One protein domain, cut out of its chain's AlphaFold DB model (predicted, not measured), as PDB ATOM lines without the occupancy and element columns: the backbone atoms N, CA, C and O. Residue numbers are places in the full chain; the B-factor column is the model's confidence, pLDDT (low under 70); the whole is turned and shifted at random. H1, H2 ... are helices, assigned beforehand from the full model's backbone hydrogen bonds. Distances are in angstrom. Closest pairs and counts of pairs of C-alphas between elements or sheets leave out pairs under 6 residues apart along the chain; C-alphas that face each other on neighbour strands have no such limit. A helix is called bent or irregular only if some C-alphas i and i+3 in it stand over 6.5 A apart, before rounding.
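AT A GLANCE: This is residues 134 to 193 of the 197 residues of the protein "Hypothetical protein" of Rotaria socialis (UniProt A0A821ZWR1). Three helices make a flat arrangement in which no helix touches another, their centres at the corners of a triangle: the short H2 is close to the longest helix, H1, without clearly touching it and is near H3, while H1 and H3 are apart. The long stretch of residues 166 to 180, with no named element, runs through the middle from the end of H2 to the start of H3, and residues 152 to 157 stick out as a free loop. The printed part has 60 residues with three named helices, in the order H1, H2, H3, and no named strand; the class is all helix. It is compact, with a radius of gyration of the C-alphas of 11.9 A, and the C-alphas span 33 by 31 by 15 A.

HOW THE PARTS SIT: H1, residues 136 to 150, is the longest helix and touches no other. H2, residues 160 to 165, is close to H1 but not clearly touching, with 1 pair of C-alphas within 8 A. Their closest C-alphas are those of Arg 144 and His 165, 8.0 A apart. H1 and H2 stand at a steep tilt of 66 degrees and run opposite ways, their centres 13.7 A apart. H3, residues 181 to 191, is near H2, with 7 pairs of C-alphas within 10 A; their closest C-alphas are 8.0 A apart. H1 and H3 are apart. In H1 and H3 every O i to N i+4 pair is within hydrogen-bond range; in H2 it is 1 of 2.

IN THESE COORDINATES: H1 begins at C-alpha 136, at (-46.717, 35.602, 1.395), and ends at C-alpha 150, at (-30.199, 37.036, 14.012), 20.8 A from first to last C-alpha. H2, Pro 160 to His 165, has 6 residues. H3 begins at Leu 181, measures 15.3 A from first to last C-alpha, and ends at C-alpha 191, at (-46.002, 56.865, 10.676). No helix is bent or irregular.

THE WHOLE: The outline is flat. The two C-alphas farthest apart are those of Ala 155 and Thr 178, 34.2 A, and the first and last printed C-alphas, those of Thr 134 and Phe 193, are 33.9 A apart. The printed part has no cut. The link from H1 to H2 has 9 residues and is short; within it residues 152 to 157 stand free. The link from H2 to H3 has 15 residues and is long; its C-alphas lie 3 to 16 A from the mean of the C-alphas. The mean pLDDT of the printed part is 72.8; it is under 70 for residues 147 to 166 and 191 to 193, and the mean for H2 is 58.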
ATOM      1  N   THR A 134     -42.869  30.543  -0.564       88.12
ATOM      2  CA  THR A 134     -43.806  30.842  -1.664       88.12
ATOM      3  C   THR A 134     -45.148  31.414  -1.198       88.12
ATOM      4  O   THR A 134     -45.810  32.120  -1.961       88.12
ATOM      5  N   LYS A 135     -45.562  31.183   0.057       87.88
ATOM      6  CA  LYS A 135     -46.757  31.824   0.633       87.88
ATOM      7  C   LYS A 135     -46.378  33.131   1.324       87.88
ATOM      8  O   LYS A 135     -45.622  33.122   2.290       87.88
ATOM      9  N   LYS A 136     -46.990  34.240   0.891       90.75
ATOM     10  CA  LYS A 136     -46.717  35.602   1.395       90.75
ATOM     11  C   LYS A 136     -46.739  35.706   2.923       90.75
ATOM     12  O   LYS A 136     -45.819  36.259   3.512       90.75
ATOM     13  N   GLU A 137     -47.766  35.145   3.560       85.19
ATOM     14  CA  GLU A 137     -47.923  35.198   5.019       85.19
ATOM     15  C   GLU A 137     -46.804  34.447   5.754       85.19
ATOM     16  O   GLU A 137     -46.263  34.944   6.742       85.19
ATOM     17  N   LEU A 138     -46.421  33.265   5.256       85.06
ATOM     18  CA  LEU A 138     -45.354  32.461   5.856       85.06
ATOM     19  C   LEU A 138     -43.980  33.089   5.621       85.06
ATOM     20  O   LEU A 138     -43.151  33.075   6.533       85.06
ATOM     21  N   LEU A 139     -43.766  33.693   4.450       89.06
ATOM     22  CA  LEU A 139     -42.546  34.426   4.137       89.06
ATOM     23  C   LEU A 139     -42.376  35.617   5.083       89.06
ATOM     24  O   LEU A 139     -41.325  35.750   5.708       89.06
ATOM     25  N   ALA A 140     -43.419  36.440   5.238       85.00
ATOM     26  CA  ALA A 140     -43.404  37.596   6.131       85.00
ATOM     27  C   ALA A 140     -43.117  37.188   7.585       85.00
ATOM     28  O   ALA A 140     -42.251  37.773   8.240       85.00
ATOM     29  N   LEU A 141     -43.777  36.133   8.073       82.88
ATOM     30  CA  LEU A 141     -43.556  35.617   9.423       82.88
ATOM     31  C   LEU A 141     -42.129  35.077   9.610       82.88
ATOM     32  O   LEU A 141     -41.490  35.340  10.631       82.88
ATOM     33  N   THR A 142     -41.617  34.330   8.634       83.69
ATOM     34  CA  THR A 142     -40.273  33.734   8.691       83.69
ATOM     35  C   THR A 142     -39.190  34.804   8.634       83.69
ATOM     36  O   THR A 142     -38.229  34.741   9.399       83.69
ATOM     37  N   ALA A 143     -39.369  35.820   7.791       82.56
ATOM     38  CA  ALA A 143     -38.470  36.960   7.693       82.56
ATOM     39  C   ALA A 143     -38.401  37.747   9.012       82.56
ATOM     40  O   ALA A 143     -37.304  38.056   9.484       82.56
ATOM     41  N   ARG A 144     -39.554  37.995   9.654       76.56
ATOM     42  CA  ARG A 144     -39.612  38.660  10.967       76.56
ATOM     43  C   ARG A 144     -38.935  37.849  12.065       76.56
ATOM     44  O   ARG A 144     -38.132  38.377  12.831       76.56
ATOM     45  N   ARG A 145     -39.194  36.539  12.102       76.00
ATOM     46  CA  ARG A 145     -38.524  35.616  13.036       76.00
ATOM     47  C   ARG A 145     -37.015  35.595  12.830       76.00
ATOM     48  O   ARG A 145     -36.268  35.635  13.798       76.00
ATOM     49  N   TRP A 146     -36.557  35.549  11.583       76.81
ATOM     50  CA  TRP A 146     -35.129  35.586  11.283       76.81
ATOM     51  C   TRP A 146     -34.483  36.878  11.800       76.81
ATOM     52  O   TRP A 146     -33.427  36.822  12.428       76.81
ATOM     53  N   ARG A 147     -35.137  38.030  11.606       67.56
ATOM     54  CA  ARG A 147     -34.648  39.317  12.112       67.56
ATOM     55  C   ARG A 147     -34.612  39.365  13.643       67.56
ATOM     56  O   ARG A 147     -33.604  39.821  14.166       67.56
ATOM     57  N   SER A 148     -35.625  38.871  14.362       66.38
ATOM     58  CA  SER A 148     -35.576  38.845  15.842       66.38
ATOM     59  C   SER A 148     -34.441  37.945  16.359       66.38
ATOM     60  O   SER A 148     -33.726  38.316  17.283       66.38
ATOM     61  N   LEU A 149     -34.185  36.811  15.696       64.19
ATOM     62  CA  LEU A 149     -33.173  35.845  16.140       64.19
ATOM     63  C   LEU A 149     -31.731  36.208  15.767       64.19
ATOM     64  O   LEU A 149     -30.807  35.872  16.508       64.19
ATOM     65  N   TYR A 150     -31.528  36.830  14.605       63.59
ATOM     66  CA  TYR A 150     -30.199  37.036  14.012       63.59
ATOM     67  C   TYR A 150     -29.903  38.495  13.652       63.59
ATOM     68  O   TYR A 150     -28.777  38.820  13.288       63.59
ATOM     69  N   GLY A 151     -30.893  39.383  13.732       59.78
ATOM     70  CA  GLY A 151     -30.786  40.781  13.316       59.78
ATOM     71  C   GLY A 151     -30.138  41.716  14.332       59.78
ATOM     72  O   GLY A 151     -29.932  42.880  14.006       59.78
ATOM     73  N   SER A 152     -29.799  41.227  15.527       54.53
ATOM     74  CA  SER A 152     -29.297  42.045  16.641       54.53
ATOM     75  C   SER A 152     -27.811  42.445  16.537       54.53
ATOM     76  O   SER A 152     -27.261  42.961  17.507       54.53
ATOM     77  N   SER A 153     -27.126  42.193  15.416       50.44
ATOM     78  CA  SER A 153     -25.652  42.273  15.346       50.44
ATOM     79  C   SER A 153     -25.066  43.105  14.198       50.44
ATOM     80  O   SER A 153     -23.848  43.119  14.029       50.44
ATOM     81  N   SER A 154     -25.868  43.857  13.444       47.31
ATOM     82  CA  SER A 154     -25.338  44.837  12.485       47.31
ATOM     83  C   SER A 154     -25.526  46.257  13.006       47.31
ATOM     84  O   SER A 154     -26.644  46.762  12.980       47.31
ATOM     85  N   ALA A 155     -24.422  46.902  13.397       45.44
ATOM     86  CA  ALA A 155     -24.270  48.344  13.634       45.44
ATOM     87  C   ALA A 155     -24.442  49.182  12.345       45.44
ATOM     88  O   ALA A 155     -23.667  50.088  12.056       45.44
ATOM     89  N   ILE A 156     -25.414  48.805  11.522       51.09
ATOM     90  CA  ILE A 156     -25.867  49.568  10.372       51.09
ATOM     91  C   ILE A 156     -27.086  50.303  10.896       51.09
ATOM     92  O   ILE A 156     -27.970  49.646  11.440       51.09
ATOM     93  N   GLU A 157     -27.098  51.629  10.783       46.94
ATOM     94  CA  GLU A 157     -28.273  52.460  11.043       46.94
ATOM     95  C   GLU A 157     -29.423  51.913  10.193       46.94
ATOM     96  O   GLU A 157     -29.515  52.147   8.989       46.94
ATOM     97  N   VAL A 158     -30.229  51.048  10.803       53.84
ATOM     98  CA  VAL A 158     -31.444  50.552  10.187       53.84
ATOM     99  C   VAL A 158     -32.478  51.613  10.469       53.84
ATOM    100  O   VAL A 158     -32.594  52.089  11.593       53.84
ATOM    101  N   ASP A 159     -33.195  51.987   9.421       55.53
ATOM    102  CA  ASP A 159     -34.357  52.846   9.518       55.53
ATOM    103  C   ASP A 159     -35.212  52.454  10.754       55.53
ATOM    104  O   ASP A 159     -35.656  51.294  10.829       55.53
ATOM    105  N   PRO A 160     -35.445  53.376  11.715       55.84
ATOM    106  CA  PRO A 160     -36.271  53.126  12.897       55.84
ATOM    107  C   PRO A 160     -37.635  52.504  12.553       55.84
ATOM    108  O   PRO A 160     -38.176  51.703  13.326       55.84
ATOM    109  N   TYR A 161     -38.169  52.802  11.359       55.91
ATOM    110  CA  TYR A 161     -39.444  52.280  10.860       55.91
ATOM    111  C   TYR A 161     -39.412  50.771  10.563       55.91
ATOM    112  O   TYR A 161     -40.430  50.083  10.712       55.91
ATOM    113  N   VAL A 162     -38.259  50.241  10.149       53.62
ATOM    114  CA  VAL A 162     -38.032  48.809   9.881       53.62
ATOM    115  C   VAL A 162     -37.712  48.067  11.180       53.62
ATOM    116  O   VAL A 162     -38.118  46.912  11.361       53.62
ATOM    117  N   GLU A 163     -37.044  48.748  12.111       56.00
ATOM    118  CA  GLU A 163     -36.668  48.209  13.416       56.00
ATOM    119  C   GLU A 163     -37.889  47.939  14.311       56.00
ATOM    120  O   GLU A 163     -37.983  46.860  14.898       56.00
ATOM    121  N   SER A 164     -38.888  48.833  14.320       59.97
ATOM    122  CA  SER A 164     -40.121  48.662  15.113       59.97
ATOM    123  C   SER A 164     -40.990  47.470  14.679       59.97
ATOM    124  O   SER A 164     -41.619  46.829  15.522       59.97
ATOM    125  N   HIS A 165     -41.043  47.156  13.382       66.44
ATOM    126  CA  HIS A 165     -41.865  46.053  12.863       66.44
ATOM    127  C   HIS A 165     -41.159  44.684  12.941       66.44
ATOM    128  O   HIS A 165     -41.797  43.625  12.879       66.44
ATOM    129  N   GLY A 166     -39.828  44.688  13.056       69.06
ATOM    130  CA  GLY A 166     -39.014  43.479  13.023       69.06
ATOM    131  C   GLY A 166     -38.886  42.862  11.629       69.06
ATOM    132  O   GLY A 166     -38.512  41.700  11.523       69.06
ATOM    133  N   SER A 167     -39.188  43.595  10.551       72.94
ATOM    134  CA  SER A 167     -38.880  43.133   9.189       72.94
ATOM    135  C   SER A 167     -37.383  43.288   8.882       72.94
ATOM    136  O   SER A 167     -36.730  44.174   9.429       72.94
ATOM    137  N   PRO A 168     -36.794  42.452   8.009       76.81
ATOM    138  CA  PRO A 168     -35.460  42.722   7.480       76.81
ATOM    139  C   PRO A 168     -35.485  43.890   6.481       76.81
ATOM    140  O   PRO A 168     -36.502  44.139   5.847       76.81
ATOM    141  N   SER A 169     -34.349  44.562   6.275       79.94
ATOM    142  CA  SER A 169     -34.245  45.766   5.423       79.94
ATOM    143  C   SER A 169     -34.641  45.567   3.956       79.94
ATOM    144  O   SER A 169     -35.052  46.513   3.298       79.94
ATOM    145  N   TRP A 170     -34.532  44.345   3.431       83.81
ATOM    146  CA  TRP A 170     -34.927  44.009   2.060       83.81
ATOM    147  C   TRP A 170     -36.424  43.693   1.914       83.81
ATOM    148  O   TRP A 170     -36.905  43.569   0.789       83.81
ATOM    149  N   LEU A 171     -37.160  43.537   3.022       84.06
ATOM    150  CA  LEU A 171     -38.587  43.224   3.018       84.06
ATOM    151  C   LEU A 171     -39.376  44.344   3.689       84.06
ATOM    152  O   LEU A 171     -39.212  44.606   4.878       84.06
ATOM    153  N   ALA A 172     -40.303  44.947   2.950       86.38
ATOM    154  CA  ALA A 172     -41.196  45.945   3.519       86.38
ATOM    155  C   ALA A 172     -42.000  45.371   4.711       86.38
ATOM    156  O   ALA A 172     -42.369  44.187   4.708       86.38
ATOM    157  N   PRO A 173     -42.305  46.191   5.731       84.56
ATOM    158  CA  PRO A 173     -43.235  45.841   6.800       84.56
ATOM    159  C   PRO A 173     -44.529  45.239   6.243       84.56
ATOM    160  O   PRO A 173     -45.247  45.865   5.469       84.56
ATOM    161  N   THR A 174     -44.779  43.974   6.583       87.06
ATOM    162  CA  THR A 174     -45.872  43.168   6.032       87.06
ATOM    163  C   THR A 174     -46.702  42.594   7.173       87.06
ATOM    164  O   THR A 174     -46.165  41.887   8.025       87.06
ATOM    165  N   PHE A 175     -48.008  42.859   7.136       82.50
ATOM    166  CA  PHE A 175     -48.973  42.468   8.161       82.50
ATOM    167  C   PHE A 175     -49.991  41.471   7.609       82.50
ATOM    168  O   PHE A 175     -50.460  41.612   6.475       82.50
ATOM    169  N   ASN A 176     -50.390  40.498   8.426       84.00
ATOM    170  CA  ASN A 176     -51.565  39.682   8.134       84.00
ATOM    171  C   ASN A 176     -52.828  40.405   8.620       84.00
ATOM    172  O   ASN A 176     -53.105  40.422   9.813       84.00
ATOM    173  N   LEU A 177     -53.639  40.955   7.715       86.94
ATOM    174  CA  LEU A 177     -54.826  41.742   8.084       86.94
ATOM    175  C   LEU A 177     -55.929  40.947   8.801       86.94
ATOM    176  O   LEU A 177     -56.832  41.549   9.370       86.94
ATOM    177  N   THR A 178     -55.862  39.615   8.810       84.62
ATOM    178  CA  THR A 178     -56.804  38.783   9.573       84.62
ATOM    179  C   THR A 178     -56.507  38.831  11.072       84.62
ATOM    180  O   THR A 178     -57.430  38.830  11.881       84.62
ATOM    181  N   TYR A 179     -55.227  38.885  11.450       80.88
ATOM    182  CA  TYR A 179     -54.787  38.765  12.849       80.88
ATOM    183  C   TYR A 179     -54.055  40.006  13.372       80.88
ATOM    184  O   TYR A 179     -53.982  40.208  14.579       80.88
ATOM    185  N   GLU A 180     -53.517  40.832  12.476       79.56
ATOM    186  CA  GLU A 180     -52.627  41.954  12.781       79.56
ATOM    187  C   GLU A 180     -53.205  43.312  12.345       79.56
ATOM    188  O   GLU A 180     -52.473  44.288  12.186       79.56
ATOM    189  N   LEU A 181     -54.524  43.401  12.132       84.62
ATOM    190  CA  LEU A 181     -55.181  44.627  11.661       84.62
ATOM    191  C   LEU A 181     -54.950  45.817  12.603       84.62
ATOM    192  O   LEU A 181     -54.708  46.934  12.150       84.62
ATOM    193  N   SER A 182     -54.996  45.584  13.916       80.25
ATOM    194  CA  SER A 182     -54.723  46.617  14.919       80.25
ATOM    195  C   SER A 182     -53.279  47.110  14.858       80.25
ATOM    196  O   SER A 182     -53.039  48.311  14.933       80.25
ATOM    197  N   GLN A 183     -52.317  46.202  14.690       76.50
ATOM    198  CA  GLN A 183     -50.894  46.527  14.599       76.50
ATOM    199  C   GLN A 183     -50.613  47.295  13.310       76.50
ATOM    200  O   GLN A 183     -49.886  48.279  13.344       76.50
ATOM    201  N   PHE A 184     -51.250  46.897  12.206       84.25
ATOM    202  CA  PHE A 184     -51.231  47.635  10.948       84.25
ATOM    203  C   PHE A 184     -51.763  49.064  11.136       84.25
ATOM    204  O   PHE A 184     -51.090  50.022  10.765       84.25
ATOM    205  N   ALA A 185     -52.936  49.229  11.755       84.56
ATOM    206  CA  ALA A 185     -53.526  50.548  11.973       84.56
ATOM    207  C   ALA A 185     -52.631  51.444  12.844       84.56
ATOM    208  O   ALA A 185     -52.389  52.590  12.480       84.56
ATOM    209  N   ILE A 186     -52.093  50.911  13.946       81.25
ATOM    210  CA  ILE A 186     -51.160  51.634  14.822       81.25
ATOM    211  C   ILE A 186     -49.897  52.020  14.053       81.25
ATOM    212  O   ILE A 186     -49.479  53.173  14.110       81.25
ATOM    213  N   TYR A 187     -49.320  51.080  13.302       78.75
ATOM    214  CA  TYR A 187     -48.118  51.315  12.509       78.75
ATOM    215  C   TYR A 187     -48.311  52.489  11.544       78.75
ATOM    216  O   TYR A 187     -47.506  53.415  11.525       78.75
ATOM    217  N   PHE A 188     -49.413  52.511  10.793       82.88
ATOM    218  CA  PHE A 188     -49.684  53.614   9.874       82.88
ATOM    219  C   PHE A 188     -50.139  54.898  10.573       82.88
ATOM    220  O   PHE A 188     -49.857  55.965  10.055       82.88
ATOM    221  N   GLN A 189     -50.785  54.849  11.740       82.38
ATOM    222  CA  GLN A 189     -51.136  56.060  12.497       82.38
ATOM    223  C   GLN A 189     -49.909  56.769  13.073       82.38
ATOM    224  O   GLN A 189     -49.837  57.994  13.022       82.38
ATOM    225  N   VAL A 190     -48.952  56.004  13.600       75.19
ATOM    226  CA  VAL A 190     -47.686  56.541  14.115       75.19
ATOM    227  C   VAL A 190     -46.854  57.124  12.972       75.19
ATOM    228  O   VAL A 190     -46.309  58.212  13.118       75.19
ATOM    229  N   ASN A 191     -46.832  56.458  11.814       64.69
ATOM    230  CA  ASN A 191     -46.002  56.865  10.676       64.69
ATOM    231  C   ASN A 191     -46.693  57.852   9.707       64.69
ATOM    232  O   ASN A 191     -46.028  58.442   8.861       64.69
ATOM    233  N   ALA A 192     -48.014  58.063   9.792       57.03
ATOM    234  CA  ALA A 192     -48.746  58.987   8.912       57.03
ATOM    235  C   ALA A 192     -48.402  60.466   9.152       57.03
ATOM    236  O   ALA A 192     -48.607  61.280   8.252       57.03
ATOM    237  N   PHE A 193     -47.875  60.819  10.327       49.75
ATOM    238  CA  PHE A 193     -47.445  62.190  10.615       49.75
ATOM    239  C   PHE A 193     -46.154  62.594   9.881       49.75
ATOM    240  O   PHE A 193     -45.964  63.784   9.649       49.75
TER     241      PHE A 193